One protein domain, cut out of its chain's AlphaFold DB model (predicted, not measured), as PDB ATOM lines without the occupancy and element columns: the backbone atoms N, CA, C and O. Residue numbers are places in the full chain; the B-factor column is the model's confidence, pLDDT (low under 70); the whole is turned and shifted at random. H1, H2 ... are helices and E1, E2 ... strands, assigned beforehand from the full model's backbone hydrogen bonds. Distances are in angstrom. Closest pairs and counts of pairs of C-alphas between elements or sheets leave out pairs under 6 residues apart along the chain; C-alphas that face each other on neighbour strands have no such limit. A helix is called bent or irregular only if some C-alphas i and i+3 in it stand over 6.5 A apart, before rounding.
ATOM      1  N   ASP A  49      88.936 150.026 100.698       82.75
ATOM      2  CA  ASP A  49      87.486 149.839 100.774       82.75
ATOM      3  C   ASP A  49      86.750 151.159 100.532       82.75
ATOM      4  O   ASP A  49      85.902 151.233  99.647       82.75
ATOM      5  N   SER A  50      87.168 152.238 101.201       86.56
ATOM      6  CA  SER A  50      86.598 153.576 101.009       86.56
ATOM      7  C   SER A  50      86.659 154.032  99.548       86.56
ATOM      8  O   SER A  50      85.668 154.515  98.992       86.56
ATOM      9  N   PHE A  51      87.792 153.807  98.872       89.12
ATOM     10  CA  PHE A  51      87.931 154.107  97.449       89.12
ATOM     11  C   PHE A  51      86.890 153.362  96.602       89.12
ATOM     12  O   PHE A  51      86.186 153.977  95.796       89.12
ATOM     13  N   TYR A  52      86.758 152.047  96.788       85.81
ATOM     14  CA  TYR A  52      85.811 151.246  96.018       85.81
ATOM     15  C   TYR A  52      84.350 151.566  96.343       85.81
ATOM     16  O   TYR A  52      83.500 151.502  95.452       85.81
ATOM     17  N   ASN A  53      84.047 151.924  97.586       84.94
ATOM     18  CA  ASN A  53      82.724 152.350  98.032       84.94
ATOM     19  C   ASN A  53      82.298 153.623  97.305       84.94
ATOM     20  O   ASN A  53      81.268 153.651  96.626       84.94
ATOM     21  N   LYS A  54      83.160 154.644  97.343       87.88
ATOM     22  CA  LYS A  54      82.932 155.909  96.639       87.88
ATOM     23  C   LYS A  54      82.868 155.720  95.126       87.88
ATOM     24  O   LYS A  54      82.028 156.339  94.479       87.88
ATOM     25  N   LEU A  55      83.714 154.859  94.553       87.69
ATOM     26  CA  LEU A  55      83.674 154.544  93.123       87.69
ATOM     27  C   LEU A  55      82.331 153.924  92.724       87.69
ATOM     28  O   LEU A  55      81.767 154.309  91.704       87.69
ATOM     29  N   TYR A  56      81.797 153.005  93.531       85.88
ATOM     30  CA  TYR A  56      80.497 152.387  93.279       85.88
ATOM     31  C   TYR A  56      79.363 153.408  93.285       85.88
ATOM     32  O   TYR A  56      78.607 153.482  92.319       85.88
ATOM     33  N   VAL A  57      79.295 154.257  94.314       85.12
ATOM     34  CA  VAL A  57      78.307 155.345  94.380       85.12
ATOM     35  C   VAL A  57      78.456 156.282  93.185       85.12
ATOM     36  O   VAL A  57      77.471 156.609  92.529       85.12
ATOM     37  N   LYS A  58      79.693 156.655  92.833       88.69
ATOM     38  CA  LYS A  58      79.968 157.501  91.669       88.69
ATOM     39  C   LYS A  58      79.455 156.881  90.372       88.69
ATOM     40  O   LYS A  58      78.914 157.625  89.558       88.69
ATOM     41  N   ILE A  59      79.617 155.569  90.180       89.00
ATOM     42  CA  ILE A  59      79.068 154.843  89.025       89.00
ATOM     43  C   ILE A  59      77.545 154.939  89.036       89.00
ATOM     44  O   ILE A  59      76.983 155.354  88.037       89.00
ATOM     45  N   LEU A  60      76.886 154.624  90.152       84.88
ATOM     46  CA  LEU A  60      75.422 154.632  90.240       84.88
ATOM     47  C   LEU A  60      74.817 156.019  90.024       84.88
ATOM     48  O   LEU A  60      73.735 156.117  89.474       84.88
ATOM     49  N   CYS A  61      75.511 157.094  90.390       85.50
ATOM     50  CA  CYS A  61      75.039 158.460  90.151       85.50
ATOM     51  C   CYS A  61      75.178 158.940  88.690       85.50
ATOM     52  O   CYS A  61      74.821 160.089  88.399       85.50
ATOM     53  N   GLN A  62      75.728 158.127  87.780       88.19
ATOM     54  CA  GLN A  62      75.830 158.490  86.364       88.19
ATOM     55  C   GLN A  62      74.490 158.309  85.649       88.19
ATOM     56  O   GLN A  62      73.850 157.268  85.771       88.19
ATOM     57  N   ASP A  63      74.102 159.287  84.829       88.25
ATOM     58  CA  ASP A  63      72.800 159.281  84.146       88.25
ATOM     59  C   ASP A  63      72.647 158.093  83.188       88.25
ATOM     60  O   ASP A  63      71.578 157.487  83.105       88.25
ATOM     61  N   PHE A  64      73.737 157.693  82.522       90.19
ATOM     62  CA  PHE A  64      73.707 156.585  81.568       90.19
ATOM     63  C   PHE A  64      73.302 155.249  82.207       90.19
ATOM     64  O   PHE A  64      72.859 154.359  81.490       90.19
ATOM     65  N   VAL A  65      73.435 155.078  83.528       87.56
ATOM     66  CA  VAL A  65      73.108 153.827  84.240       87.56
ATOM     67  C   VAL A  65      71.612 153.519  84.179       87.56
ATOM     68  O   VAL A  65      71.241 152.349  84.156       87.56
ATOM     69  N   TYR A  66      70.763 154.547  84.119       83.44
ATOM     70  CA  TYR A  66      69.306 154.419  84.223       83.44
ATOM     71  C   TYR A  66      68.570 154.554  82.888       83.44
ATOM     72  O   TYR A  66      67.344 154.600  82.862       83.44
ATOM     73  N   VAL A  67      69.294 154.635  81.771       85.06
ATOM     74  CA  VAL A  67      68.678 154.663  80.440       85.06
ATOM     75  C   VAL A  67      68.304 153.237  80.033       85.06
ATOM     76  O   VAL A  67      69.164 152.367  80.063       85.06
ATOM     77  N   ASP A  68      67.068 152.973  79.607       83.81
ATOM     78  CA  ASP A  68      66.593 151.619  79.257       83.81
ATOM     79  C   ASP A  68      67.046 151.141  77.860       83.81
ATOM     80  O   ASP A  68      66.250 150.738  77.014       83.81
ATOM     81  N   ASN A  69      68.349 151.200  77.585       87.69
ATOM     82  CA  ASN A  69      68.984 150.646  76.388       87.69
ATOM     83  C   ASN A  69      70.511 150.508  76.558       87.69
ATOM     84  O   ASN A  69      71.118 151.039  77.491       87.69
ATOM     85  N   LEU A  70      71.154 149.801  75.626       90.75
ATOM     86  CA  LEU A  70      72.611 149.673  75.556       90.75
ATOM     87  C   LEU A  70      73.232 150.884  74.823       90.75
ATOM     88  O   LEU A  70      73.532 150.810  73.629       90.75
ATOM     89  N   THR A  71      73.402 152.007  75.529       94.94
ATOM     90  CA  THR A  71      74.035 153.238  75.009       94.94
ATOM     91  C   THR A  71      75.536 153.081  74.748       94.94
ATOM     92  O   THR A  71      76.181 152.176  75.281       94.94
ATOM     93  N   GLU A  72      76.136 154.002  73.984       93.56
ATOM     94  CA  GLU A  72      77.599 154.032  73.823       93.56
ATOM     95  C   GLU A  72      78.349 154.272  75.139       93.56
ATOM     96  O   GLU A  72      79.406 153.673  75.323       93.56
ATOM     97  N   ASP A  73      77.805 155.040  76.087       94.00
ATOM     98  CA  ASP A  73      78.436 155.231  77.403       94.00
ATOM     99  C   ASP A  73      78.530 153.913  78.181       94.00
ATOM    100  O   ASP A  73      79.588 153.568  78.716       94.00
ATOM    101  N   LYS A  74      77.456 153.108  78.171       95.06
ATOM    102  CA  LYS A  74      77.461 151.760  78.758       95.06
ATOM    103  C   LYS A  74      78.457 150.855  78.054       95.06
ATOM    104  O   LYS A  74      79.231 150.163  78.715       95.06
ATOM    105  N   LYS A  75      78.472 150.863  76.718       95.94
ATOM    106  CA  LYS A  75      79.434 150.071  75.940       95.94
ATOM    107  C   LYS A  75      80.864 150.486  76.264       95.94
ATOM    108  O   LYS A  75      81.702 149.618  76.480       95.94
ATOM    109  N   MET A  76      81.148 151.783  76.365       93.25
ATOM    110  CA  MET A  76      82.473 152.292  76.708       93.25
ATOM    111  C   MET A  76      82.889 151.878  78.121       93.25
ATOM    112  O   MET A  76      84.007 151.397  78.308       93.25
ATOM    113  N   PHE A  77      81.975 151.958  79.092       94.00
ATOM    114  CA  PHE A  77      82.210 151.419  80.429       94.00
ATOM    115  C   PHE A  77      82.544 149.922  80.369       94.00
ATOM    116  O   PHE A  77      83.534 149.488  80.955       94.00
ATOM    117  N   ILE A  78      81.764 149.128  79.631       95.38
ATOM    118  CA  ILE A  78      81.973 147.680  79.482       95.38
ATOM    119  C   ILE A  78      83.313 147.368  78.787       95.38
ATOM    120  O   ILE A  78      83.980 146.409  79.177       95.38
ATOM    121  N   ARG A  79      83.755 148.168  77.806       94.50
ATOM    122  CA  ARG A  79      85.099 148.066  77.193       94.50
ATOM    123  C   ARG A  79      86.191 148.319  78.230       94.50
ATOM    124  O   ARG A  79      87.087 147.491  78.405       94.50
ATOM    125  N   GLY A  80      86.080 149.407  78.990       91.88
ATOM    126  CA  GLY A  80      87.015 149.723  80.070       91.88
ATOM    127  C   GLY A  80      87.057 148.646  81.158       91.88
ATOM    128  O   GLY A  80      88.134 148.260  81.605       91.88
ATOM    129  N   PHE A  81      85.900 148.115  81.544       91.62
ATOM    130  CA  PHE A  81      85.749 147.127  82.609       91.62
ATOM    131  C   PHE A  81      86.205 145.722  82.192       91.62
ATOM    132  O   PHE A  81      86.999 145.104  82.898       91.62
ATOM    133  N   ALA A  82      85.726 145.225  81.047       93.56
ATOM    134  CA  ALA A  82      85.935 143.847  80.610       93.56
ATOM    135  C   ALA A  82      87.093 143.689  79.631       93.56
ATOM    136  O   ALA A  82      87.916 142.786  79.782       93.56
ATOM    137  N   GLU A  83      87.177 144.547  78.614       92.75
ATOM    138  CA  GLU A  83      88.169 144.374  77.563       92.75
ATOM    139  C   GLU A  83      89.561 144.728  78.063       92.75
ATOM    140  O   GLU A  83      90.467 143.936  77.845       92.75
ATOM    141  N   SER A  84      89.764 145.847  78.762       87.25
ATOM    142  CA  SER A  84      91.114 146.306  79.149       87.25
ATOM    143  C   SER A  84      91.949 145.235  79.878       87.25
ATOM    144  O   SER A  84      93.152 145.117  79.643       87.25
ATOM    145  N   ARG A  85      91.297 144.399  80.697       86.31
ATOM    146  CA  ARG A  85      91.916 143.324  81.492       86.31
ATOM    147  C   ARG A  85      91.583 141.917  81.002       86.31
ATOM    148  O   ARG A  85      92.204 140.957  81.454       86.31
ATOM    149  N   GLY A  86      90.599 141.782  80.119       91.88
ATOM    150  CA  GLY A  86      90.144 140.497  79.613       91.88
ATOM    151  C   GLY A  86      91.057 139.924  78.536       91.88
ATOM    152  O   GLY A  86      91.769 140.640  77.829       91.88
ATOM    153  N   SER A  87      90.996 138.610  78.376       92.50
ATOM    154  CA  SER A  87      91.634 137.857  77.301       92.50
ATOM    155  C   SER A  87      90.584 137.115  76.486       92.50
ATOM    156  O   SER A  87      89.627 136.584  77.049       92.50
ATOM    157  N   ILE A  88      90.797 137.043  75.176       94.62
ATOM    158  CA  ILE A  88      90.008 136.188  74.293       94.62
ATOM    159  C   ILE A  88      90.476 134.744  74.490       94.62
ATOM    160  O   ILE A  88      91.652 134.436  74.297       94.62
ATOM    161  N   ASP A  89      89.558 133.877  74.903       89.06
ATOM    162  CA  ASP A  89      89.736 132.431  74.816       89.06
ATOM    163  C   ASP A  89      89.629 132.052  73.335       89.06
ATOM    164  O   ASP A  89      88.716 132.507  72.662       89.06
ATOM    165  N   THR A  90      90.591 131.295  72.804       88.12
ATOM    166  CA  THR A  90      90.608 130.862  71.393       88.12
ATOM    167  C   THR A  90      89.979 129.484  71.192       88.12
ATOM    168  O   THR A  90      89.829 129.024  70.066       88.12
ATOM    169  N   THR A  91      89.634 128.795  72.279       85.25
ATOM    170  CA  THR A  91      88.999 127.469  72.274       85.25
ATOM    171  C   THR A  91      87.485 127.604  72.381       85.25
ATOM    172  O   THR A  91      86.734 126.861  71.754       85.25
ATOM    173  N   ARG A  92      87.020 128.564  73.183       86.25
ATOM    174  CA  ARG A  92      85.602 128.902  73.352       86.25
ATOM    175  C   ARG A  92      85.419 130.383  73.046       86.25
ATOM    176  O   ARG A  92      86.267 131.147  73.481       86.25
ATOM    177  N   PRO A  93      84.330 130.807  72.380       90.81
ATOM    178  CA  PRO A  93      84.099 132.213  72.051       90.81
ATOM    179  C   PRO A  93      83.732 132.999  73.319       90.81
ATOM    180  O   PRO A  93      82.573 133.349  73.547       90.81
ATOM    181  N   LEU A  94      84.721 133.244  74.178       93.12
ATOM    182  CA  LEU A  94      84.585 133.917  75.464       93.12
ATOM    183  C   LEU A  94      85.639 135.018  75.600       93.12
ATOM    184  O   LEU A  94      86.832 134.782  75.413       93.12
ATOM    185  N   LEU A  95      85.201 136.205  76.013       96.12
ATOM    186  CA  LEU A  95      86.076 137.223  76.585       96.12
ATOM    187  C   LEU A  95      86.091 137.008  78.099       96.12
ATOM    188  O   LEU A  95      85.091 137.257  78.770       96.12
ATOM    189  N   ALA A  96      87.201 136.509  78.635       94.38
ATOM    190  CA  ALA A  96      87.331 136.178  80.048       94.38
ATOM    191  C   ALA A  96      88.223 137.185  80.770       94.38
ATOM    192  O   ALA A  96      89.340 137.444  80.326       94.38
ATOM    193  N   MET A  97      87.765 137.695  81.910       93.75
ATOM    194  CA  MET A  97      88.579 138.502  82.812       93.75
ATOM    195  C   MET A  97      88.586 137.907  84.213       93.75
ATOM    196  O   MET A  97      87.595 137.333  84.669       93.75
ATOM    197  N   ASP A  98      89.705 138.072  84.903       92.06
ATOM    198  CA  ASP A  98      89.772 137.817  86.336       92.06
ATOM    199  C   ASP A  98      88.926 138.873  87.059       92.06
ATOM    200  O   ASP A  98      89.094 140.076  86.839       92.06
ATOM    201  N   TYR A  99      88.001 138.415  87.897       91.69
ATOM    202  CA  TYR A  99      87.076 139.268  88.627       91.69
ATOM    203  C   TYR A  99      87.565 139.424  90.064       91.69
ATOM    204  O   TYR A  99      87.672 138.447  90.799       91.69
ATOM    205  N   PHE A 100      87.912 140.655  90.436       84.38
ATOM    206  CA  PHE A 100      88.489 140.981  91.739       84.38
ATOM    207  C   PHE A 100      87.450 141.681  92.603       84.38
ATOM    208  O   PHE A 100      86.763 142.587  92.136       84.38
ATOM    209  N   TYR A 101      87.379 141.274  93.862       84.88
ATOM    210  CA  TYR A 101      86.431 141.778  94.846       84.88
ATOM    211  C   TYR A 101      87.047 141.654  96.239       84.88
ATOM    212  O   TYR A 101      87.746 140.686  96.538       84.88
ATOM    213  N   ASN A 102      86.798 142.656  97.075       79.56
ATOM    214  CA  ASN A 102      87.272 142.748  98.454       79.56
ATOM    215  C   ASN A 102      86.135 142.537  99.462       79.56
ATOM    216  O   ASN A 102      86.401 142.226 100.617       79.56
ATOM    217  N   SER A 103      84.875 142.652  99.031       78.31
ATOM    218  CA  SER A 103      83.693 142.436  99.868       78.31
ATOM    219  C   SER A 103      82.568 141.746  99.096       78.31
ATOM    220  O   SER A 103      82.580 141.681  97.863       78.31
ATOM    221  N   ILE A 104      81.553 141.264  99.817       76.56
ATOM    222  CA  ILE A 104      80.378 140.631  99.207       76.56
ATOM    223  C   ILE A 104      79.588 141.606  98.322       76.56
ATOM    224  O   ILE A 104      79.025 141.219  97.298       76.56
ATOM    225  N   ILE A 105      79.614 142.893  98.677       74.94
ATOM    226  CA  ILE A 105      79.020 143.967  97.883       74.94
ATOM    227  C   ILE A 105      79.779 144.094  96.559       74.94
ATOM    228  O   ILE A 105      79.155 144.163  95.503       74.94
ATOM    229  N   GLU A 106      81.117 144.036  96.580       80.62
ATOM    230  CA  GLU A 106      81.921 144.036  95.353       80.62
ATOM    231  C   GLU A 106      81.672 142.810  94.473       80.62
ATOM    232  O   GLU A 106      81.574 142.955  93.255       80.62
ATOM    233  N   VAL A 107      81.500 141.619  95.064       84.31
ATOM    234  CA  VAL A 107      81.114 140.413  94.313       84.31
ATOM    235  C   VAL A 107      79.837 140.693  93.517       84.31
ATOM    236  O   VAL A 107      79.816 140.518  92.297       84.31
ATOM    237  N   LYS A 108      78.797 141.215  94.177       79.62
ATOM    238  CA  LYS A 108      77.486 141.464  93.561       79.62
ATOM    239  C   LYS A 108      77.476 142.579  92.508       79.62
ATOM    240  O   LYS A 108      76.560 142.595  91.692       79.62
ATOM    241  N   ARG A 109      78.498 143.445  92.424       85.50
ATOM    242  CA  ARG A 109      78.561 144.533  91.417       85.50
ATOM    243  C   ARG A 109      78.451 144.058  89.973       85.50
ATOM    244  O   ARG A 109      77.975 144.811  89.130       85.50
ATOM    245  N   ALA A 110      78.840 142.818  89.678       87.69
ATOM    246  CA  ALA A 110      78.689 142.245  88.346       87.69
ATOM    247  C   ALA A 110      77.223 142.222  87.871       87.69
ATOM    248  O   ALA A 110      76.980 142.225  86.665       87.69
ATOM    249  N   ARG A 111      76.249 142.264  88.795       83.50
ATOM    250  CA  ARG A 111      74.821 142.383  88.476       83.50
ATOM    251  C   ARG A 111      74.473 143.665  87.735       83.50
ATOM    252  O   ARG A 111      73.575 143.619  86.903       83.50
ATOM    253  N   LEU A 112      75.226 144.755  87.926       85.25
ATOM    254  CA  LEU A 112      75.014 146.006  87.185       85.25
ATOM    255  C   LEU A 112      75.008 145.798  85.670       85.25
ATOM    256  O   LEU A 112      74.273 146.484  84.965       85.25
ATOM    257  N   LEU A 113      75.791 144.836  85.169       88.75
ATOM    258  CA  LEU A 113      75.837 144.516  83.744       88.75
ATOM    259  C   LEU A 113      74.451 144.154  83.202       88.75
ATOM    260  O   LEU A 113      74.052 144.652  82.152       88.75
ATOM    261  N   TYR A 114      73.715 143.319  83.929       83.81
ATOM    262  CA  TYR A 114      72.373 142.913  83.537       83.81
ATOM    263  C   TYR A 114      71.312 143.902  84.031       83.81
ATOM    264  O   TYR A 114      70.534 144.401  83.222       83.81
ATOM    265  N   ASP A 115      71.323 144.231  85.328       80.38
ATOM    266  CA  ASP A 115      70.277 145.027  85.987       80.38
ATOM    267  C   ASP A 115      70.190 146.445  85.410       80.38
ATOM    268  O   ASP A 115      69.111 147.033  85.359       80.38
ATOM    269  N   ARG A 116      71.329 147.010  84.982       84.00
ATOM    270  CA  ARG A 116      71.421 148.409  84.549       84.00
ATOM    271  C   ARG A 116      72.039 148.597  83.177       84.00
ATOM    272  O   ARG A 116      71.670 149.540  82.493       84.00
ATOM    273  N   PHE A 117      72.967 147.751  82.727       88.25
ATOM    274  CA  PHE A 117      73.651 147.972  81.442       88.25
ATOM    275  C   PHE A 117      73.054 147.210  80.256       88.25
ATOM    276  O   PHE A 117      73.626 147.244  79.169       88.25
ATOM    277  N   ASN A 118      71.895 146.567  80.438       86.44
ATOM    278  CA  ASN A 118      71.176 145.838  79.389       86.44
ATOM    279  C   ASN A 118      72.018 144.732  78.722       86.44
ATOM    280  O   ASN A 118      71.812 144.409  77.552       86.44
ATOM    281  N   VAL A 119      72.966 144.138  79.454       89.06
ATOM    282  CA  VAL A 119      73.702 142.952  79.002       89.06
ATOM    283  C   VAL A 119      72.853 141.716  79.294       89.06
ATOM    284  O   VAL A 119      72.577 141.461  80.462       89.06
ATOM    285  N   PRO A 120      72.457 140.905  78.299       85.75
ATOM    286  CA  PRO A 120      71.647 139.715  78.548       85.75
ATOM    287  C   PRO A 120      72.340 138.701  79.476       85.75
ATOM    288  O   PRO A 120      73.526 138.412  79.326       85.75
ATOM    289  N   PHE A 121      71.595 138.060  80.382       79.81
ATOM    290  CA  PHE A 121      72.157 136.998  81.235       79.81
ATOM    291  C   PHE A 121      72.767 135.845  80.436       79.81
ATOM    292  O   PHE A 121      73.774 135.272  80.843       79.81
ATOM    293  N   SER A 122      72.178 135.522  79.282       81.88
ATOM    294  CA  SER A 122      72.611 134.423  78.414       81.88
ATOM    295  C   SER A 122      74.035 134.587  77.880       81.88
ATOM    296  O   SER A 122      74.635 133.606  77.440       81.88
ATOM    297  N   VAL A 123      74.576 135.808  77.921       87.88
ATOM    298  CA  VAL A 123      75.913 136.130  77.418       87.88
ATOM    299  C   VAL A 123      76.927 136.344  78.534       87.88
ATOM    300  O   VAL A 123      78.090 136.602  78.239       87.88
ATOM    301  N   LEU A 124      76.516 136.220  79.798       89.12
ATOM    302  CA  LEU A 124      77.381 136.342  80.964       89.12
ATOM    303  C   LEU A 124      77.656 134.972  81.582       89.12
ATOM    304  O   LEU A 124      76.794 134.098  81.654       89.12
ATOM    305  N   ASN A 125      78.878 134.783  82.069       88.44
ATOM    306  CA  ASN A 125      79.268 133.588  82.800       88.44
ATOM    307  C   ASN A 125      80.164 133.953  83.984       88.44
ATOM    308  O   ASN A 125      81.218 134.565  83.817       88.44
ATOM    309  N   PHE A 126      79.743 133.538  85.178       89.25
ATOM    310  CA  PHE A 126      80.540 133.617  86.394       89.25
ATOM    311  C   PHE A 126      81.183 132.252  86.631       89.25
ATOM    312  O   PHE A 126      80.484 131.242  86.700       89.25
ATOM    313  N   ASN A 127      82.510 132.203  86.713       88.31
ATOM    314  CA  ASN A 127      83.250 130.955  86.863       88.31
ATOM    315  C   ASN A 127      84.125 130.979  88.124       88.31
ATOM    316  O   ASN A 127      85.262 131.467  88.048       88.31
ATOM    317  N   PRO A 128      83.623 130.414  89.242       88.50
ATOM    318  CA  PRO A 128      84.404 130.164  90.449       88.50
ATOM    319  C   PRO A 128      85.569 129.227  90.144       88.50
ATOM    320  O   PRO A 128      85.374 128.045  89.832       88.50
ATOM    321  N   ARG A 129      86.796 129.749  90.189       87.12
ATOM    322  CA  ARG A 129      87.982 128.940  89.867       87.12
ATOM    323  C   ARG A 129      88.381 128.016  91.007       87.12
ATOM    324  O   ARG A 129      88.969 126.976  90.729       87.12
ATOM    325  N   GLU A 130      88.006 128.352  92.231       85.06
ATOM    326  CA  GLU A 130      88.219 127.578  93.454       85.06
ATOM    327  C   GLU A 130      87.564 126.197  93.365       85.06
ATOM    328  O   GLU A 130      88.079 125.216  93.895       85.06
ATOM    329  N   LEU A 131      86.463 126.108  92.617       82.62
ATOM    330  CA  LEU A 131      85.746 124.864  92.385       82.62
ATOM    331  C   LEU A 131      86.282 124.062  91.202       82.62
ATOM    332  O   LEU A 131      85.742 123.000  90.935       82.62
ATOM    333  N   GLN A 132      87.287 124.523  90.454       80.81
ATOM    334  CA  GLN A 132      87.787 123.816  89.266       80.81
ATOM    335  C   GLN A 132      88.844 122.769  89.632       80.81
ATOM    336  O   GLN A 132      89.647 122.987  90.535       80.81
ATOM    337  N   ASN A 133      88.923 121.673  88.865       74.75
ATOM    338  CA  ASN A 133      89.867 120.570  89.126       74.75
ATOM    339  C   ASN A 133      91.314 121.049  89.297       74.75
ATOM    340  O   ASN A 133      92.012 120.593  90.199       74.75
ATOM    341  N   ASP A 134      91.760 121.999  88.472       73.88
ATOM    342  CA  ASP A 134      93.115 122.560  88.552       73.88
ATOM    343  C   ASP A 134      93.404 123.243  89.900       73.88
ATOM    344  O   ASP A 134      94.545 123.213  90.364       73.88
ATOM    345  N   TYR A 135      92.393 123.855  90.520       77.38
ATOM    346  CA  TYR A 135      92.520 124.507  91.821       77.38
ATOM    347  C   TYR A 135      92.500 123.471  92.947       77.38
ATOM    348  O   TYR A 135      93.386 123.475  93.798       77.38
ATOM    349  N   VAL A 136      91.544 122.537  92.898       71.00
ATOM    350  CA  VAL A 136      91.371 121.473  93.904       71.00
ATOM    351  C   VAL A 136      92.585 120.549  93.979       71.00
ATOM    352  O   VAL A 136      93.023 120.179  95.063       71.00
ATOM    353  N   THR A 137      93.170 120.208  92.831       72.06
ATOM    354  CA  THR A 137      94.370 119.355  92.748       72.06
ATOM    355  C   THR A 137      95.671 120.114  93.022       72.06
ATOM    356  O   THR A 137      96.747 119.526  92.971       72.06
ATOM    357  N   GLY A 138      95.606 121.429  93.264       74.62
ATOM    358  CA  GLY A 138      96.782 122.276  93.473       74.62
ATOM    359  C   GLY A 138      97.632 122.503  92.219       74.62
ATOM    360  O   GLY A 138      98.671 123.156  92.304       74.62
ATOM    361  N   ARG A 139      97.200 122.020  91.044       75.81
ATOM    362  CA  ARG A 139      97.937 122.151  89.780       75.81
ATOM    363  C   ARG A 139      98.132 123.613  89.389       75.81
ATOM    364  O   ARG A 139      99.220 123.986  88.950       75.81
ATOM    365  N   ARG A 140      97.077 124.433  89.498       77.38
ATOM    366  CA  ARG A 140      97.098 125.884  89.237       77.38
ATOM    367  C   ARG A 140      96.024 126.604  90.046       77.38
ATOM    368  O   ARG A 140      94.835 126.398  89.821       77.38
ATOM    369  N   LYS A 141      96.438 127.552  90.887       77.94
ATOM    370  CA  LYS A 141      95.521 128.507  91.518       77.94
ATOM    371  C   LYS A 141      95.260 129.663  90.554       77.94
ATOM    372  O   LYS A 141      96.190 130.351  90.143       77.94
ATOM    373  N   ARG A 142      94.008 129.826  90.137       79.94
ATOM    374  CA  ARG A 142      93.549 130.898  89.243       79.94
ATOM    375  C   ARG A 142      92.448 131.678  89.942       79.94
ATOM    376  O   ARG A 142      91.709 131.086  90.722       79.94
ATOM    377  N   ASN A 143      92.332 132.961  89.632       87.38
ATOM    378  CA  ASN A 143      91.272 133.806  90.174       87.38
ATOM    379  C   ASN A 143      89.938 133.482  89.510       87.38
ATOM    380  O   ASN A 143      89.903 133.158  88.321       87.38
ATOM    381  N   THR A 144      88.847 133.619  90.260       91.31
ATOM    382  CA  THR A 144      87.481 133.584  89.729       91.31
ATOM    383  C   THR A 144      87.315 134.549  88.569       91.31
ATOM    384  O   THR A 144      87.903 135.629  88.543       91.31
ATOM    385  N   GLN A 145      86.548 134.128  87.565       92.88
ATOM    386  CA  GLN A 145      86.431 134.866  86.314       92.88
ATOM    387  C   GLN A 145      85.004 135.300  86.039       92.88
ATOM    388  O   GLN A 145      84.068 134.516  86.182       92.88
ATOM    389  N   LEU A 146      84.881 136.523  85.536       93.81
ATOM    390  CA  LEU A 146      83.691 137.010  84.864       93.81
ATOM    391  C   LEU A 146      83.948 136.955  83.358       93.81
ATOM    392  O   LEU A 146      85.010 137.362  82.881       93.81
ATOM    393  N   ARG A 147      83.005 136.399  82.603       93.12
ATOM    394  CA  ARG A 147      83.174 136.171  81.168       93.12
ATOM    395  C   ARG A 147      81.968 136.648  80.388       93.12
ATOM    396  O   ARG A 147      80.836 136.476  80.832       93.12
ATOM    397  N   PHE A 148      82.243 137.164  79.200       94.31
ATOM    398  CA  PHE A 148      81.250 137.507  78.198       94.31
ATOM    399  C   PHE A 148      81.313 136.501  77.056       94.31
ATOM    400  O   PHE A 148      82.398 136.042  76.690       94.31
ATOM    401  N   ASN A 149      80.171 136.201  76.449       93.38
ATOM    402  CA  ASN A 149      80.145 135.590  75.133       93.38
ATOM    403  C   ASN A 149      80.782 136.558  74.132       93.38
ATOM    404  O   ASN A 149      80.339 137.696  73.978       93.38
ATOM    405  N   LEU A 150      81.834 136.092  73.470       94.94
ATOM    406  CA  LEU A 150      82.666 136.913  72.610       94.94
ATOM    407  C   LEU A 150      81.915 137.409  71.378       94.94
ATOM    408  O   LEU A 150      82.055 138.574  71.044       94.94
ATOM    409  N   TYR A 151      81.081 136.573  70.756       95.00
ATOM    410  CA  TYR A 151      80.305 136.958  69.574       95.00
ATOM    411  C   TYR A 151      79.316 138.073  69.890       95.00
ATOM    412  O   TYR A 151      79.297 139.095  69.208       95.00
ATOM    413  N   TRP A 152      78.555 137.934  70.978       94.69
ATOM    414  CA  TRP A 152      77.666 139.015  71.400       94.69
ATOM    415  C   TRP A 152      78.445 140.280  71.743       94.69
ATOM    416  O   TRP A 152      78.041 141.368  71.333       94.69
ATOM    417  N   TYR A 153      79.570 140.138  72.450       96.56
ATOM    418  CA  TYR A 153      80.416 141.268  72.810       96.56
ATOM    419  C   TYR A 153      80.889 142.016  71.564       96.56
ATOM    420  O   TYR A 153      80.710 143.224  71.473       96.56
ATOM    421  N   THR A 154      81.435 141.326  70.566       96.44
ATOM    422  CA  THR A 154      81.981 141.971  69.367       96.44
ATOM    423  C   THR A 154      80.922 142.531  68.425       96.44
ATOM    424  O   THR A 154      81.216 143.479  67.703       96.44
ATOM    425  N   SER A 155      79.699 141.997  68.438       95.69
ATOM    426  CA  SER A 155      78.590 142.542  67.643       95.69
ATOM    427  C   SER A 155      77.884 143.724  68.317       95.69
ATOM    428  O   SER A 155      77.432 144.628  67.625       95.69
ATOM    429  N   ASN A 156      77.789 143.753  69.654       95.50
ATOM    430  CA  ASN A 156      76.983 144.753  70.377       95.50
ATOM    431  C   ASN A 156      77.826 145.808  71.104       95.50
ATOM    432  O   ASN A 156      77.432 146.972  71.172       95.50
ATOM    433  N   ILE A 157      78.977 145.407  71.649       96.88
ATOM    434  CA  ILE A 157      79.925 146.281  72.353       96.88
ATOM    435  C   ILE A 157      81.062 146.701  71.417       96.88
ATOM    436  O   ILE A 157      81.431 147.868  71.412       96.88
ATOM    437  N   GLY A 158      81.597 145.791  70.605       96.44
ATOM    438  CA  GLY A 158      82.767 146.041  69.755       96.44
ATOM    439  C   GLY A 158      84.087 146.062  70.540       96.44
ATOM    440  O   GLY A 158      84.098 146.221  71.761       96.44
ATOM    441  N   LEU A 159      85.202 145.870  69.832       95.75
ATOM    442  CA  LEU A 159      86.549 145.792  70.405       95.75
ATOM    443  C   LEU A 159      87.318 147.093  70.201       95.75
ATOM    444  O   LEU A 159      87.451 147.574  69.078       95.75
ATOM    445  N   LEU A 160      87.870 147.626  71.286       92.62
ATOM    446  CA  LEU A 160      88.745 148.797  71.267       92.62
ATOM    447  C   LEU A 160      90.199 148.435  70.902       92.62
ATOM    448  O   LEU A 160      90.952 149.252  70.369       92.62
ATOM    449  N   ASN A 161      90.626 147.218  71.230       89.88
ATOM    450  CA  ASN A 161      92.006 146.769  71.119       89.88
ATOM    451  C   ASN A 161      92.257 146.026  69.798       89.88
ATOM    452  O   ASN A 161      91.853 144.877  69.626       89.88
ATOM    453  N   GLU A 162      93.039 146.640  68.910       89.25
ATOM    454  CA  GLU A 162      93.423 146.079  67.604       89.25
ATOM    455  C   GLU A 162      94.066 144.689  67.687       89.25
ATOM    456  O   GLU A 162      93.858 143.842  66.814       89.25
ATOM    457  N   TYR A 163      94.830 144.411  68.746       89.62
ATOM    458  CA  TYR A 163      95.411 143.088  68.957       89.62
ATOM    459  C   TYR A 163      94.318 142.040  69.207       89.62
ATOM    460  O   TYR A 163      94.373 140.944  68.654       89.62
ATOM    461  N   LYS A 164      93.278 142.379  69.977       92.56
ATOM    462  CA  LYS A 164      92.128 141.486  70.203       92.56
ATOM    463  C   LYS A 164      91.277 141.325  68.954       92.56
ATOM    464  O   LYS A 164      90.870 140.207  68.651       92.56
ATOM    465  N   SER A 165      91.092 142.398  68.190       93.56
ATOM    466  CA  SER A 165      90.462 142.325  66.871       93.56
ATOM    467  C   SER A 165      91.233 141.406  65.921       93.56
ATOM    468  O   SER A 165      90.637 140.637  65.173       93.56
ATOM    469  N   SER A 166      92.566 141.422  65.984       92.31
ATOM    470  CA  SER A 166      93.426 140.534  65.190       92.31
ATOM    471  C   SER A 166      93.309 139.071  65.626       92.31
ATOM    472  O   SER A 166      93.231 138.182  64.776       92.31
ATOM    473  N   ILE A 167      93.227 138.806  66.938       93.00
ATOM    474  CA  ILE A 167      92.912 137.464  67.455       93.00
ATOM    475  C   ILE A 167      91.559 137.002  66.919       93.00
ATOM    476  O   ILE A 167      91.477 135.882  66.424       93.00
ATOM    477  N   MET A 168      90.526 137.851  66.966       92.69
ATOM    478  CA  MET A 168      89.204 137.522  66.424       92.69
ATOM    479  C   MET A 168      89.283 137.114  64.955       92.69
ATOM    480  O   MET A 168      88.855 136.018  64.597       92.69
ATOM    481  N   LYS A 169      89.903 137.959  64.124       93.38
ATOM    482  CA  LYS A 169      90.077 137.723  62.684       93.38
ATOM    483  C   LYS A 169      90.864 136.446  62.386       93.38
ATOM    484  O   LYS A 169      90.652 135.858  61.339       93.38
ATOM    485  N   THR A 170      91.752 136.014  63.281       93.12
ATOM    486  CA  THR A 170      92.606 134.836  63.060       93.12
ATOM    487  C   THR A 170      91.963 133.556  63.593       93.12
ATOM    488  O   THR A 170      91.829 132.578  62.864       93.12
ATOM    489  N   ALA A 171      91.550 133.558  64.861       92.94
ATOM    490  CA  ALA A 171      91.055 132.376  65.568       92.94
ATOM    491  C   ALA A 171      89.605 132.004  65.209       92.94
ATOM    492  O   ALA A 171      89.211 130.863  65.430       92.94
ATOM    493  N   TYR A 172      88.827 132.951  64.672       91.94
ATOM    494  CA  TYR A 172      87.403 132.776  64.358       91.94
ATOM    495  C   TYR A 172      87.044 133.177  62.917       91.94
ATOM    496  O   TYR A 172      85.876 133.437  62.632       91.94
ATOM    497  N   SER A 173      88.037 133.244  62.019       89.62
ATOM    498  CA  SER A 173      87.901 133.698  60.618       89.62
ATOM    499  C   SER A 173      86.762 133.039  59.835       89.62
ATOM    500  O   SER A 173      86.155 133.677  58.983       89.62
ATOM    501  N   ASP A 174      86.462 131.775  60.124       90.31
ATOM    502  CA  ASP A 174      85.433 130.971  59.466       90.31
ATOM    503  C   ASP A 174      84.005 131.309  59.922       90.31
ATOM    504  O   ASP A 174      83.035 130.921  59.272       90.31
ATOM    505  N   LYS A 175      83.861 132.014  61.049       89.88
ATOM    506  CA  LYS A 175      82.575 132.251  61.725       89.88
ATOM    507  C   LYS A 175      82.196 133.716  61.829       89.88
ATOM    508  O   LYS A 175      81.045 134.006  62.141       89.88
ATOM    509  N   ILE A 176      83.137 134.629  61.621       93.31
ATOM    510  CA  ILE A 176      82.906 136.063  61.783       93.31
ATOM    511  C   ILE A 176      83.280 136.825  60.520       93.31
ATOM    512  O   ILE A 176      84.170 136.427  59.774       93.31
ATOM    513  N   VAL A 177      82.653 137.980  60.334       94.19
ATOM    514  CA  VAL A 177      83.027 138.946  59.298       94.19
ATOM    515  C   VAL A 177      83.151 140.312  59.958       94.19
ATOM    516  O   VAL A 177      82.345 140.650  60.824       94.19
ATOM    517  N   HIS A 178      84.168 141.099  59.596       95.25
ATOM    518  CA  HIS A 178      84.220 142.504  60.017       95.25
ATOM    519  C   HIS A 178      82.974 143.227  59.492       95.25
ATOM    520  O   HIS A 178      82.583 143.024  58.345       95.25
ATOM    521  N   ASP A 179      82.314 143.993  60.357       94.75
ATOM    522  CA  ASP A 179      81.072 144.683  60.009       94.75
ATOM    523  C   ASP A 179      81.356 146.142  59.654       94.75
ATOM    524  O   ASP A 179      81.323 146.547  58.494       94.75
ATOM    525  N   PHE A 180      81.707 146.924  60.670       95.75
ATOM    526  CA  PHE A 180      82.062 148.327  60.547       95.75
ATOM    527  C   PHE A 180      82.979 148.737  61.702       95.75
ATOM    528  O   PHE A 180      83.207 147.985  62.656       95.75
ATOM    529  N   SER A 181      83.502 149.955  61.615       93.50
ATOM    530  CA  SER A 181      84.248 150.586  62.697       93.50
ATOM    531  C   SER A 181      83.584 151.906  63.064       93.50
ATOM    532  O   SER A 181      83.193 152.672  62.183       93.50
ATOM    533  N   GLN A 182      83.463 152.184  64.359       89.69
ATOM    534  CA  GLN A 182      82.965 153.458  64.874       89.69
ATOM    535  C   GLN A 182      84.058 154.094  65.729       89.69
ATOM    536  O   GLN A 182      84.385 153.612  66.815       89.69
ATOM    537  N   GLY A 183      84.662 155.167  65.214       85.56
ATOM    538  CA  GLY A 183      85.868 155.737  65.807       85.56
ATOM    539  C   GLY A 183      86.990 154.694  65.862       85.56
ATOM    540  O   GLY A 183      87.406 154.164  64.838       85.56
ATOM    541  N   CYS A 184      87.467 154.386  67.068       85.25
ATOM    542  CA  CYS A 184      88.527 153.404  67.309       85.25
ATOM    543  C   CYS A 184      88.021 151.999  67.688       85.25
ATOM    544  O   CYS A 184      88.832 151.162  68.081       85.25
ATOM    545  N   VAL A 185      86.714 151.744  67.588       93.31
ATOM    546  CA  VAL A 185      86.089 150.472  67.968       93.31
ATOM    547  C   VAL A 185      85.721 149.673  66.719       93.31
ATOM    548  O   VAL A 185      85.050 150.197  65.831       93.31
ATOM    549  N   GLU A 186      86.128 148.404  66.664       95.50
ATOM    550  CA  GLU A 186      85.780 147.473  65.584       95.50
ATOM    551  C   GLU A 186      84.617 146.553  65.978       95.50
ATOM    552  O   GLU A 186      84.633 145.929  67.045       95.50
ATOM    553  N   PHE A 187      83.638 146.423  65.082       97.50
ATOM    554  CA  PHE A 187      82.480 145.546  65.230       97.50
ATOM    555  C   PHE A 187      82.524 144.399  64.221       97.50
ATOM    556  O   PHE A 187      83.095 144.512  63.133       97.50
ATOM    557  N   PHE A 188      81.906 143.280  64.593       96.81
ATOM    558  CA  PHE A 188      81.912 142.057  63.796       96.81
ATOM    559  C   PHE A 188      80.509 141.464  63.688       96.81
ATOM    560  O   PHE A 188      79.789 141.373  64.686       96.81
ATOM    561  N   LYS A 189      80.159 140.986  62.492       95.75
ATOM    562  CA  LYS A 189      79.025 140.087  62.278       95.75
ATOM    563  C   LYS A 189      79.426 138.711  62.774       95.75
ATOM    564  O   LYS A 189      80.439 138.162  62.338       95.75
ATOM    565  N   CYS A 190      78.648 138.170  63.697       93.75
ATOM    566  CA  CYS A 190      78.917 136.885  64.324       93.75
ATOM    567  C   CYS A 190      77.681 135.981  64.244       93.75
ATOM    568  O   CYS A 190      76.579 136.480  64.005       93.75
ATOM    569  N   PRO A 191      77.839 134.661  64.450       90.38
ATOM    570  CA  PRO A 191      76.713 133.742  64.444       90.38
ATOM    571  C   PRO A 191      75.712 134.106  65.540       90.38
ATOM    572  O   PRO A 191      76.109 134.514  66.637       90.38
ATOM    573  N   GLU A 192      74.424 133.920  65.253       81.38
ATOM    574  CA  GLU A 192      73.382 134.116  66.254       81.38
ATOM    575  C   GLU A 192      73.619 133.212  67.461       81.38
ATOM    576  O   GLU A 192      73.956 132.029  67.350       81.38
ATOM    577  N   LEU A 193      73.438 133.786  68.647       80.69
ATOM    578  CA  LEU A 193      73.530 133.020  69.871       80.69
ATOM    579  C   LEU A 193      72.234 132.265  70.099       80.69
ATOM    580  O   LEU A 193      71.166 132.863  70.229       80.69
ATOM    581  N   LEU A 194      72.354 130.949  70.240       62.94
ATOM    582  CA  LEU A 194      71.261 130.152  70.769       62.94
ATOM    583  C   LEU A 194      70.941 130.632  72.195       62.94
ATOM    584  O   LEU A 194      71.867 130.878  72.978       62.94
ATOM    585  N   PRO A 195      69.653 130.753  72.557       55.66
ATOM    586  CA  PRO A 195      69.255 131.118  73.906       55.66
ATOM    587  C   PRO A 195      69.885 130.161  74.927       55.66
ATOM    588  O   PRO A 195      69.563 128.974  74.979       55.66
ATOM    589  N   SER A 196      70.805 130.674  75.742       56.88
ATOM    590  CA  SER A 196      71.309 129.959  76.915       56.88
ATOM    591  C   SER A 196      70.239 129.952  78.012       56.88
ATOM    592  O   SER A 196      69.460 130.902  78.129       56.88
ATOM    593  N   LYS A 197      70.191 128.885  78.825       54.25
ATOM    594  CA  LYS A 197      69.241 128.775  79.945       54.25
ATOM    595  C   LYS A 197      69.419 129.965  80.901       54.25
ATOM    596  O   LYS A 197      70.532 130.298  81.306       54.25
ATOM    597  N   LYS A 198      68.290 130.592  81.238       51.75
ATOM    598  CA  LYS A 198      68.181 131.999  81.647       51.75
ATOM    599  C   LYS A 198      68.803 132.383  83.000       51.75
ATOM    600  O   LYS A 198      69.033 133.563  83.207       51.75
ATOM    601  N   ASP A 199      69.177 131.440  83.864       54.06
ATOM    602  CA  ASP A 199      69.400 131.765  85.286       54.06
ATOM    603  C   ASP A 199      70.794 131.388  85.829       54.06
ATOM    604  O   ASP A 199      71.043 131.523  87.024       54.06
ATOM    605  N   SER A 200      71.732 130.921  84.991       68.12
ATOM    606  CA  SER A 200      73.019 130.401  85.497       68.12
ATOM    607  C   SER A 200      73.944 131.479  86.073       68.12
ATOM    608  O   SER A 200      74.636 131.220  87.052       68.12
ATOM    609  N   PHE A 201      73.962 132.685  85.502       81.44
ATOM    610  CA  PHE A 201      74.885 133.736  85.929       81.44
ATOM    611  C   PHE A 201      74.568 134.256  87.336       81.44
ATOM    612  O   PHE A 201      75.408 134.177  88.231       81.44
ATOM    613  N   ASP A 202      73.348 134.753  87.530       76.38
ATOM    614  CA  ASP A 202      72.888 135.316  88.800       76.38
ATOM    615  C   ASP A 202      72.816 134.246  89.900       76.38
ATOM    616  O   ASP A 202      73.253 134.474  91.029       76.38
ATOM    617  N   PHE A 203      72.380 133.025  89.558       78.06
ATOM    618  CA  PHE A 203      72.478 131.884  90.467       78.06
ATOM    619  C   PHE A 203      73.917 131.644  90.929       78.06
ATOM    620  O   PHE A 203      74.160 131.601  92.132       78.06
ATOM    621  N   MET A 204      74.873 131.526  90.002       82.25
ATOM    622  CA  MET A 204      76.269 131.264  90.356       82.25
ATOM    623  C   MET A 204      76.880 132.398  91.173       82.25
ATOM    624  O   MET A 204      77.663 132.133  92.083       82.25
ATOM    625  N   LEU A 205      76.514 133.648  90.885       84.00
ATOM    626  CA  LEU A 205      76.987 134.806  91.633       84.00
ATOM    627  C   LEU A 205      76.467 134.796  93.077       84.00
ATOM    628  O   LEU A 205      77.256 134.944  94.010       84.00
ATOM    629  N   ARG A 206      75.161 134.564  93.274       79.44
ATOM    630  CA  ARG A 206      74.561 134.423  94.611       79.44
ATOM    631  C   ARG A 206      75.122 133.223  95.363       79.44
ATOM    632  O   ARG A 206      75.462 133.343  96.534       79.44
ATOM    633  N   TYR A 207      75.242 132.081  94.692       81.62
ATOM    634  CA  TYR A 207      75.784 130.865  95.288       81.62
ATOM    635  C   TYR A 207      77.233 131.071  95.737       81.62
ATOM    636  O   TYR A 207      77.587 130.700  96.852       81.62
ATOM    637  N   TYR A 208      78.059 131.713  94.905       86.81
ATOM    638  CA  TYR A 208      79.432 132.054  95.269       86.81
ATOM    639  C   TYR A 208      79.481 132.984  96.482       86.81
ATOM    640  O   TYR A 208      80.217 132.713  97.428       86.81
ATOM    641  N   ALA A 209      78.679 134.052  96.469       82.19
ATOM    642  CA  ALA A 209      78.621 135.017  97.561       82.19
ATOM    643  C   ALA A 209      78.245 134.365  98.902       82.19
ATOM    644  O   ALA A 209      78.828 134.713  99.921       82.19
ATOM    645  N   ASN A 210      77.311 133.410  98.891       76.69
ATOM    646  CA  ASN A 210      76.764 132.818 100.112       76.69
ATOM    647  C   ASN A 210      77.544 131.608 100.637       76.69
ATOM    648  O   ASN A 210      77.487 131.342 101.830       76.69
ATOM    649  N   ASN A 211      78.203 130.846  99.757       77.62
ATOM    650  CA  ASN A 211      78.763 129.538 100.121       77.62
ATOM    651  C   ASN A 211      80.281 129.438  99.928       77.62
ATOM    652  O   ASN A 211      80.888 128.467 100.368       77.62
ATOM    653  N   ILE A 212      80.903 130.389  99.219       84.56
ATOM    654  CA  ILE A 212      82.314 130.291  98.814       84.56
ATOM    655  C   ILE A 212      83.108 131.499  99.293       84.56
ATOM    656  O   ILE A 212      84.169 131.346  99.897       84.56
ATOM    657  N   PHE A 213      82.615 132.709  99.034       85.56
ATOM    658  CA  PHE A 213      83.341 133.926  99.366       85.56
ATOM    659  C   PHE A 213      83.548 134.074 100.879       85.56
ATOM    660  O   PHE A 213      82.593 134.041 101.646       85.56
ATOM    661  N   GLY A 214      84.798 134.253 101.313       81.44
ATOM    662  CA  GLY A 214      85.141 134.428 102.731       81.44
ATOM    663  C   GLY A 214      85.100 133.145 103.573       81.44
ATOM    664  O   GLY A 214      85.463 133.187 104.746       81.44
ATOM    665  N   HIS A 215      84.723 132.003 102.989       80.50
ATOM    666  CA  HIS A 215      84.716 130.716 103.680       80.50
ATOM    667  C   HIS A 215      86.065 129.997 103.540       80.50
ATOM    668  O   HIS A 215      86.632 129.887 102.451       80.50
ATOM    669  N   ASN A 216      86.566 129.445 104.647       81.12
ATOM    670  CA  ASN A 216      87.739 128.569 104.653       81.12
ATOM    671  C   ASN A 216      87.331 127.145 104.249       81.12
ATOM    672  O   ASN A 216      87.132 126.288 105.105       81.12
ATOM    673  N   LEU A 217      87.185 126.912 102.943       80.81
ATOM    674  CA  LEU A 217      86.727 125.632 102.402       80.81
ATOM    675  C   LEU A 217      87.823 124.558 102.454       80.81
ATOM    676  O   LEU A 217      88.918 124.738 101.912       80.81
ATOM    677  N   ASN A 218      87.509 123.412 103.053       80.31
ATOM    678  CA  ASN A 218      88.337 122.212 102.989       80.31
ATOM    679  C   ASN A 218      87.980 121.342 101.759       80.31
ATOM    680  O   ASN A 218      87.054 121.629 101.001       80.31
ATOM    681  N   ILE A 219      88.730 120.257 101.533       83.38
ATOM    682  CA  ILE A 219      88.540 119.377 100.363       83.38
ATOM    683  C   ILE A 219      87.142 118.733 100.332       83.38
ATOM    684  O   ILE A 219      86.593 118.544  99.247       83.38
ATOM    685  N   ASN A 220      86.574 118.380 101.487       80.25
ATOM    686  CA  ASN A 220      85.235 117.799 101.567       80.25
ATOM    687  C   ASN A 220      84.168 118.847 101.252       80.25
ATOM    688  O   ASN A 220      83.312 118.566 100.418       80.25
ATOM    689  N   ASP A 221      84.291 120.061 101.795       77.19
ATOM    690  CA  ASP A 221      83.384 121.171 101.471       77.19
ATOM    691  C   ASP A 221      83.384 121.419  99.955       77.19
ATOM    692  O   ASP A 221      82.338 121.484  99.315       77.19
ATOM    693  N   ILE A 222      84.568 121.451  99.329       81.69
ATOM    694  CA  ILE A 222      84.683 121.635  97.877       81.69
ATOM    695  C   ILE A 222      84.021 120.484  97.104       81.69
ATOM    696  O   ILE A 222      83.361 120.734  96.094       81.69
ATOM    697  N   LYS A 223      84.170 119.228  97.545       82.00
ATOM    698  CA  LYS A 223      83.493 118.081  96.914       82.00
ATOM    699  C   LYS A 223      81.972 118.198  97.013       82.00
ATOM    700  O   LYS A 223      81.281 117.900  96.040       82.00
ATOM    701  N   GLU A 224      81.449 118.639  98.153       77.75
ATOM    702  CA  GLU A 224      80.011 118.836  98.339       77.75
ATOM    703  C   GLU A 224      79.475 119.955  97.447       77.75
ATOM    704  O   GLU A 224      78.535 119.710  96.688       77.75
ATOM    705  N   LEU A 225      80.133 121.118  97.432       80.25
ATOM    706  CA  LEU A 225      79.778 122.245  96.563       80.25
ATOM    707  C   LEU A 225      79.812 121.847  95.078       80.25
ATOM    708  O   LEU A 225      78.920 122.188  94.300       80.25
ATOM    709  N   ARG A 226      80.825 121.077  94.660       80.69
ATOM    710  CA  ARG A 226      80.926 120.574  93.282       80.69
ATOM    711  C   ARG A 226      79.800 119.612  92.921       80.69
ATOM    712  O   ARG A 226      79.296 119.675  91.801       80.69
ATOM    713  N   ARG A 227      79.394 118.751  93.856       79.38
ATOM    714  CA  ARG A 227      78.258 117.838  93.693       79.38
ATOM    715  C   ARG A 227      76.937 118.603  93.600       79.38
ATOM    716  O   ARG A 227      76.131 118.288  92.732       79.38
ATOM    717  N   GLU A 228      76.721 119.613  94.441       76.50
ATOM    718  CA  GLU A 228      75.519 120.463  94.403       76.50
ATOM    719  C   GLU A 228      75.374 121.208  93.076       76.50
ATOM    720  O   GLU A 228      74.291 121.253  92.492       76.50
ATOM    721  N   LEU A 229      76.489 121.743  92.576       77.31
ATOM    722  CA  LEU A 229      76.571 122.443  91.294       77.31
ATOM    723  C   LEU A 229      76.739 121.501  90.096       77.31
ATOM    724  O   LEU A 229      76.870 121.956  88.960       77.31
ATOM    725  N   ASN A 230      76.714 120.192  90.345       75.12
ATOM    726  CA  ASN A 230      76.755 119.143  89.341       75.12
ATOM    727  C   ASN A 230      77.997 119.172  88.419       75.12
ATOM    728  O   ASN A 230      77.921 118.755  87.265       75.12
TER     729      ASN A 230
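This is residues 49 to 230 of the 357 residues of the protein "Restriction endonuclease" of Firmicutes bacterium (UniProt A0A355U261). A small, twisted antiparallel sheet of four strands, in the order E1, E2, E4, E3, lies near the middle of a longish body; helices H8 and H6 are on the same face of it but beside its strands, over none of them, H6 only just so with 2 of its 7 C-alphas falling on E2 and 2 on E4, and H8 runs side by side with H4. One end of the long axis holds the hairpin of E5 and E6, on which H6 packs, the other end holds H9 and H5, and H1 and H2 lie off to one side, beyond H4 and H3. The printed part has 182 residues, with nine named helices and six named strands in the order H1 H2 H3 E1 E2 H4 E3 H5 E4 H6 H7 E5 E6 H8 H9; the class is mixed, helices and strands. It is compact, with a radius of gyration of the C-alphas of 17.3 A, and the C-alphas span 51 by 41 by 28 A.

Start in the large sheet at C-alpha 94, at (84.585, 133.917, 75.464); from there E2, residues 94 to 98, runs 12.7 A. Beside it look for E4, residues 145 to 149, 12.8 A long, then for E1, residues 87 to 89, 6.3 A, and E3, residues 124 to 127, 9.9 A. The small sheet is E5, residues 177 to 182, 15.5 A, and E6, residues 185 to 189, 13.8 A. Find C-alpha 49 at (87.486, 149.839, 100.774), where H1, residues 49 to 60, begins its 16.7 A. The other helices are H2, residues 63 to 66; H3, residues 72 to 83, 14.8 A; H4, residues 104 to 115, 17.2 A; H5, residues 133 to 136; H6, residues 150 to 156, 9.9 A; H7, residues 162 to 171, 14.1 A; H8, residues 200 to 211, 15.7 A; and H9, residues 219 to 228, 14.4 A, ending at C-alpha 228, (75.519, 120.463, 94.403). H4 is only just irregular: C-alphas 107 and 110 are 6.7 A apart.

In the large sheet E1 and E3 are the edge strands. E1 and E2 form a hairpin, with N 87 and O 96 at 2.8 A, within hydrogen-bond range. Between E2 and E4, N 95 and O 148 are 2.9 A apart; between E4 and E3, N 127 and O 145 are 2.8 A apart. E2, H4 and E3 make a split strand-helix-strand unit, two strands running the same way with E4 between them, and its crossover is right-handed. H6 and H8 are on the same face, at heights over the sheet of 8.8 A and 6.8 A. H3, H4 and H7 only graze this sheet. H4 and H8 touch at a shallow tilt of 12 degrees, opposite ways, the closest C-alphas being those of Ile 104 and Ala 209, 6.1 A. In the hairpin of E5 and E6, N 179 and O 187 are 2.9 A apart; the closest C-alphas of H6 and E6, Ser 155 and Phe 188, are 5.1 A apart. H1 is near H4, and H2 and H3 only just touch, only at the corner, with 3 pairs of C-alphas within 8 A, Phe 64 and Asp 73 closest at 6.4 A. H5 and H9 are close but not clearly touching, with the C-alphas of Val 136 and Ile 219 closest at 7.4 A. Every O i to N i+4 pair is within hydrogen-bond range in H1, H3, H6, H7, H8 and H9; H4 has 3 of 8, beside 7 of 9 O i to N i+3 pairs, and H2 and H5 are too short for an i+4 pair.

Look for the two C-alphas farthest apart at Gly 183 and Asn 220, 52.1 A. The printed part has no cut, and no link is long. The mean pLDDT of the printed part is 86.0; residues 194 to 200, of which 200 belongs to H8, are under 70.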